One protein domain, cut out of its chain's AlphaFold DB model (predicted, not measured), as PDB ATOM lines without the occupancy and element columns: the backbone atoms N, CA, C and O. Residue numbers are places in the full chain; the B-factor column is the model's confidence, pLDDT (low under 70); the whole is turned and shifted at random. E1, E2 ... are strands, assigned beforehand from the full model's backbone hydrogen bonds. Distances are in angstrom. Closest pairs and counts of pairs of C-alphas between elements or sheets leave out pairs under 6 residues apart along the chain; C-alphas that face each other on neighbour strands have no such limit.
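AT A GLANCE: This is residues 76 to 123 of the 123 residues of an uncharacterized protein of Euryarchaeota archaeon (UniProt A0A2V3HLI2). This is a small body of loops with little regular structure, and one short two-stranded hairpin, E1 and E2, at one side of it. The long stretches 76 to 99 and 110 to 123 make most of the rest. The 48 printed residues hold no named helix and two strands, E1 then E2, in one antiparallel sheet; the class is all strand, though the strands hold only 6 residues. The whole is compact, with a radius of gyration of the C-alphas of 9.1 A and spans of 27 by 21 by 13 A.

IN THESE COORDINATES: Find C-alpha 100 at (276.506, 400.242, 390.622), where E1, residues 100 to 102, begins; it runs 5.2 A. E2, residues 107 to 109, runs 6.1 A to C-alpha 109 at (279.714, 398.649, 392.869).

HOW THE PARTS SIT: E1 and E2 form a hairpin, antiparallel at 157 degrees, over a tight link. C-alphas 100 and 109 face each other at 4.2 A. Look for N 101 and O 108, within hydrogen-bond range at 2.9 A.

THE WHOLE: The C-alphas farthest apart, those of Gly 76 and Gly 123, are 27.4 A apart. The printed part has no cut; only residue 76 has a pLDDT under 70.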
ATOM      1  N   GLY A  76     274.148 392.006 402.857       59.53
ATOM      2  CA  GLY A  76     273.269 393.180 402.863       59.53
ATOM      3  C   GLY A  76     271.909 392.849 402.245       59.53
ATOM      4  O   GLY A  76     271.770 391.830 401.582       59.53
ATOM      5  N   ASP A  77     270.904 393.707 402.431       75.31
ATOM      6  CA  ASP A  77     269.554 393.514 401.863       75.31
ATOM      7  C   ASP A  77     269.522 393.398 400.314       75.31
ATOM      8  O   ASP A  77     268.451 393.253 399.726       75.31
ATOM      9  N   GLY A  78     270.686 393.485 399.668       84.81
ATOM     10  CA  GLY A  78     270.915 393.369 398.242       84.81
ATOM     11  C   GLY A  78     271.151 391.946 397.745       84.81
ATOM     12  O   GLY A  78     271.417 391.026 398.516       84.81
ATOM     13  N   ASN A  79     271.045 391.793 396.430       90.88
ATOM     14  CA  ASN A  79     271.201 390.532 395.706       90.88
ATOM     15  C   ASN A  79     272.344 390.574 394.673       90.88
ATOM     16  O   ASN A  79     272.597 389.587 394.009       90.88
ATOM     17  N   CYS A  80     273.100 391.669 394.622       93.38
ATOM     18  CA  CYS A  80     274.197 391.909 393.679       93.38
ATOM     19  C   CYS A  80     275.472 391.052 393.871       93.38
ATOM     20  O   CYS A  80     276.530 391.423 393.352       93.38
ATOM     21  N   ASP A  81     275.430 390.001 394.692       92.00
ATOM     22  CA  ASP A  81     276.545 389.065 394.949       92.00
ATOM     23  C   ASP A  81     276.012 387.648 395.263       92.00
ATOM     24  O   ASP A  81     276.604 386.894 396.043       92.00
ATOM     25  N   ASP A  82     274.824 387.318 394.738       89.81
ATOM     26  CA  ASP A  82     274.136 386.044 394.970       89.81
ATOM     27  C   ASP A  82     274.203 385.070 393.780       89.81
ATOM     28  O   ASP A  82     273.812 383.904 393.927       89.81
ATOM     29  N   GLY A  83     274.782 385.490 392.650       90.00
ATOM     30  CA  GLY A  83     274.967 384.643 391.473       90.00
ATOM     31  C   GLY A  83     273.738 384.541 390.571       90.00
ATOM     32  O   GLY A  83     273.721 383.677 389.683       90.00
ATOM     33  N   ILE A  84     272.681 385.319 390.823       92.44
ATOM     34  CA  ILE A  84     271.375 385.205 390.168       92.44
ATOM     35  C   ILE A  84     271.011 386.537 389.511       92.44
ATOM     36  O   ILE A  84     271.045 387.567 390.155       92.44
ATOM     37  N   ASP A  85     270.568 386.482 388.254       93.56
ATOM     38  CA  ASP A  85     269.900 387.596 387.564       93.56
ATOM     39  C   ASP A  85     268.488 387.775 388.152       93.56
ATOM     40  O   ASP A  85     267.577 386.971 387.890       93.56
ATOM     41  N   ASN A  86     268.322 388.775 389.018       91.44
ATOM     42  CA  ASN A  86     267.097 388.949 389.798       91.44
ATOM     43  C   ASN A  86     266.018 389.809 389.118       91.44
ATOM     44  O   ASN A  86     264.890 389.877 389.629       91.44
ATOM     45  N   ASP A  87     266.307 390.408 387.964       93.94
ATOM     46  CA  ASP A  87     265.355 391.212 387.193       93.94
ATOM     47  C   ASP A  87     265.066 390.666 385.779       93.94
ATOM     48  O   ASP A  87     264.085 391.068 385.136       93.94
ATOM     49  N   GLY A  88     265.815 389.649 385.353       92.44
ATOM     50  CA  GLY A  88     265.622 388.891 384.126       92.44
ATOM     51  C   GLY A  88     266.131 389.591 382.867       92.44
ATOM     52  O   GLY A  88     265.637 389.257 381.778       92.44
ATOM     53  N   GLY A  89     267.035 390.566 382.987       92.00
ATOM     54  CA  GLY A  89     267.640 391.271 381.854       92.00
ATOM     55  C   GLY A  89     268.786 390.512 381.171       92.00
ATOM     56  O   GLY A  89     269.097 390.774 380.002       92.00
ATOM     57  N   GLY A  90     269.325 389.480 381.827       93.38
ATOM     58  CA  GLY A  90     270.396 388.619 381.332       93.38
ATOM     59  C   GLY A  90     271.772 388.898 381.936       93.38
ATOM     60  O   GLY A  90     272.702 388.137 381.647       93.38
ATOM     61  N   GLN A  91     271.909 389.932 382.762       94.88
ATOM     62  CA  GLN A  91     273.100 390.226 383.547       94.88
ATOM     63  C   GLN A  91     272.858 389.913 385.029       94.88
ATOM     64  O   GLN A  91     271.732 389.740 385.466       94.88
ATOM     65  N   ALA A  92     273.944 389.713 385.771       94.44
ATOM     66  CA  ALA A  92     273.902 389.409 387.196       94.44
ATOM     67  C   ALA A  92     275.178 389.914 387.878       94.44
ATOM     68  O   ALA A  92     276.251 390.013 387.259       94.44
ATOM     69  N   ASP A  93     275.056 390.189 389.163       93.62
ATOM     70  CA  ASP A  93     276.040 390.654 390.118       93.62
ATOM     71  C   ASP A  93     276.877 391.830 389.586       93.62
ATOM     72  O   ASP A  93     276.384 392.885 389.194       93.62
ATOM     73  N   GLN A  94     278.204 391.674 389.523       94.12
ATOM     74  CA  GLN A  94     279.095 392.707 388.992       94.12
ATOM     75  C   GLN A  94     278.882 392.974 387.491       94.12
ATOM     76  O   GLN A  94     279.435 393.948 386.969       94.12
ATOM     77  N   GLY A  95     278.153 392.102 386.793       93.56
ATOM     78  CA  GLY A  95     277.758 392.269 385.401       93.56
ATOM     79  C   GLY A  95     276.506 393.120 385.216       93.56
ATOM     80  O   GLY A  95     276.287 393.579 384.095       93.56
ATOM     81  N   ASP A  96     275.726 393.347 386.270       94.94
ATOM     82  CA  ASP A  96     274.472 394.093 386.227       94.94
ATOM     83  C   ASP A  96     274.703 395.590 386.544       94.94
ATOM     84  O   ASP A  96     275.372 395.924 387.535       94.94
ATOM     85  N   PRO A  97     274.216 396.531 385.711       95.31
ATOM     86  CA  PRO A  97     274.337 397.964 385.974       95.31
ATOM     87  C   PRO A  97     273.676 398.438 387.282       95.31
ATOM     88  O   PRO A  97     274.200 399.364 387.913       95.31
ATOM     89  N   ASP A  98     272.576 397.831 387.729       93.75
ATOM     90  CA  ASP A  98     271.854 398.209 388.954       93.75
ATOM     91  C   ASP A  98     272.691 398.033 390.223       93.75
ATOM     92  O   ASP A  98     272.509 398.757 391.219       93.75
ATOM     93  N   CYS A  99     273.689 397.153 390.161       95.19
ATOM     94  CA  CYS A  99     274.653 396.921 391.226       95.19
ATOM     95  C   CYS A  99     275.674 398.049 391.400       95.19
ATOM     96  O   CYS A  99     276.484 398.017 392.331       95.19
ATOM     97  N   TYR A 100     275.620 399.088 390.564       95.12
ATOM     98  CA  TYR A 100     276.506 400.242 390.622       95.12
ATOM     99  C   TYR A 100     275.762 401.511 391.036       95.12
ATOM    100  O   TYR A 100     274.636 401.795 390.635       95.12
ATOM    101  N   SER A 101     276.437 402.355 391.818       94.69
ATOM    102  CA  SER A 101     275.934 403.692 392.151       94.69
ATOM    103  C   SER A 101     275.874 404.613 390.927       94.69
ATOM    104  O   SER A 101     275.065 405.541 390.899       94.69
ATOM    105  N   ASN A 102     276.737 404.374 389.932       94.12
ATOM    106  CA  ASN A 102     276.742 405.088 388.660       94.12
ATOM    107  C   ASN A 102     276.816 404.107 387.463       94.12
ATOM    108  O   ASN A 102     277.909 403.906 386.914       94.12
ATOM    109  N   PRO A 103     275.675 403.533 387.024       90.81
ATOM    110  CA  PRO A 103     275.618 402.466 386.011       90.81
ATOM    111  C   PRO A 103     276.241 402.852 384.662       90.81
ATOM    112  O   PRO A 103     276.954 402.062 384.056       90.81
ATOM    113  N   GLU A 104     276.070 404.101 384.212       89.88
ATOM    114  CA  GLU A 104     276.550 404.556 382.891       89.88
ATOM    115  C   GLU A 104     278.073 404.444 382.698       89.88
ATOM    116  O   GLU A 104     278.559 404.392 381.567       89.88
ATOM    117  N   ILE A 105     278.835 404.444 383.794       93.19
ATOM    118  CA  ILE A 105     280.304 404.371 383.778       93.19
ATOM    119  C   ILE A 105     280.843 403.221 384.638       93.19
ATOM    120  O   ILE A 105     282.055 403.151 384.832       93.19
ATOM    121  N   TRP A 106     279.967 402.332 385.126       92.06
ATOM    122  CA  TRP A 106     280.326 401.165 385.944       92.06
ATOM    123  C   TRP A 106     281.145 401.527 387.197       92.06
ATOM    124  O   TRP A 106     282.144 400.886 387.525       92.06
ATOM    125  N   GLU A 107     280.745 402.594 387.901       95.69
ATOM    126  CA  GLU A 107     281.432 403.071 389.108       95.69
ATOM    127  C   GLU A 107     280.589 402.866 390.373       95.69
ATOM    128  O   GLU A 107     279.380 403.105 390.399       95.69
ATOM    129  N   GLY A 108     281.259 402.464 391.458       94.62
ATOM    130  CA  GLY A 108     280.651 402.351 392.782       94.62
ATOM    131  C   GLY A 108     279.779 401.111 392.939       94.62
ATOM    132  O   GLY A 108     278.629 401.245 393.356       94.62
ATOM    133  N   TYR A 109     280.331 399.946 392.590       94.00
ATOM    134  CA  TYR A 109     279.714 398.649 392.869       94.00
ATOM    135  C   TYR A 109     279.386 398.504 394.360       94.00
ATOM    136  O   TYR A 109     280.217 398.830 395.216       94.00
ATOM    137  N   ASP A 110     278.192 398.001 394.653       92.62
ATOM    138  CA  ASP A 110     277.697 397.769 396.003       92.62
ATOM    139  C   ASP A 110     276.847 396.491 396.046       92.62
ATOM    140  O   ASP A 110     275.712 396.467 395.576       92.62
ATOM    141  N   ALA A 111     277.394 395.444 396.669       90.81
ATOM    142  CA  ALA A 111     276.720 394.161 396.883       90.81
ATOM    143  C   ALA A 111     275.428 394.281 397.720       90.81
ATOM    144  O   ALA A 111     274.594 393.383 397.713       90.81
ATOM    145  N   GLY A 112     275.247 395.380 398.462       90.31
ATOM    146  CA  GLY A 112     274.024 395.669 399.210       90.31
ATOM    147  C   GLY A 112     272.893 396.269 398.369       90.31
ATOM    148  O   GLY A 112     271.833 396.557 398.927       90.31
ATOM    149  N   ARG A 113     273.098 396.486 397.063       91.12
ATOM    150  CA  ARG A 113     272.058 396.933 396.124       91.12
ATOM    151  C   ARG A 113     271.281 395.755 395.550       91.12
ATOM    152  O   ARG A 113     271.669 394.601 395.715       91.12
ATOM    153  N   SER A 114     270.168 396.074 394.897       92.56
ATOM    154  CA  SER A 114     269.343 395.086 394.220       92.56
ATOM    155  C   SER A 114     269.238 395.378 392.732       92.56
ATOM    156  O   SER A 114     268.979 396.525 392.369       92.56
ATOM    157  N   GLU A 115     269.371 394.330 391.934       92.19
ATOM    158  CA  GLU A 115     269.044 394.272 390.507       92.19
ATOM    159  C   GLU A 115     267.525 394.296 390.351       92.19
ATOM    160  O   GLU A 115     266.809 393.491 390.962       92.19
ATOM    161  N   THR A 116     267.002 395.297 389.651       93.88
ATOM    162  CA  THR A 116     265.568 395.610 389.610       93.88
ATOM    163  C   THR A 116     265.049 396.020 388.232       93.88
ATOM    164  O   THR A 116     263.825 396.048 388.050       93.88
ATOM    165  N   ASP A 117     265.923 396.364 387.287       92.62
ATOM    166  CA  ASP A 117     265.608 396.883 385.960       92.62
ATOM    167  C   ASP A 117     266.426 396.216 384.841       92.62
ATOM    168  O   ASP A 117     267.289 396.838 384.223       92.62
ATOM    169  N   GLY A 118     265.989 395.025 384.427       91.81
ATOM    170  CA  GLY A 118     266.612 394.294 383.317       91.81
ATOM    171  C   GLY A 118     266.469 394.965 381.944       91.81
ATOM    172  O   GLY A 118     266.875 394.423 380.917       91.81
ATOM    173  N   GLY A 119     265.837 396.142 381.869       92.81
ATOM    174  CA  GLY A 119     265.860 396.989 380.681       92.81
ATOM    175  C   GLY A 119     267.166 397.771 380.514       92.81
ATOM    176  O   GLY A 119     267.414 398.286 379.418       92.81
ATOM    177  N   ASN A 120     267.967 397.893 381.576       90.44
ATOM    178  CA  ASN A 120     269.257 398.574 381.539       90.44
ATOM    179  C   ASN A 120     270.437 397.630 381.249       90.44
ATOM    180  O   ASN A 120     271.530 398.110 380.928       90.44
ATOM    181  N   ASP A 121     270.167 396.329 381.220       91.38
ATOM    182  CA  ASP A 121     271.125 395.295 380.878       91.38
ATOM    183  C   ASP A 121     271.668 395.445 379.453       91.38
ATOM    184  O   ASP A 121     270.914 395.492 378.469       91.38
ATOM    185  N   PRO A 122     273.001 395.508 379.287       84.94
ATOM    186  CA  PRO A 122     273.609 395.402 377.972       84.94
ATOM    187  C   PRO A 122     273.384 393.997 377.387       84.94
ATOM    188  O   PRO A 122     273.834 393.005 377.951       84.94
ATOM    189  N   GLY A 123     272.712 393.933 376.233       76.19
ATOM    190  CA  GLY A 123     272.469 392.687 375.487       76.19
ATOM    191  C   GLY A 123     273.625 392.176 374.632       76.19
ATOM    192  O   GLY A 123     274.655 392.877 374.483       76.19
TER     193      GLY A 123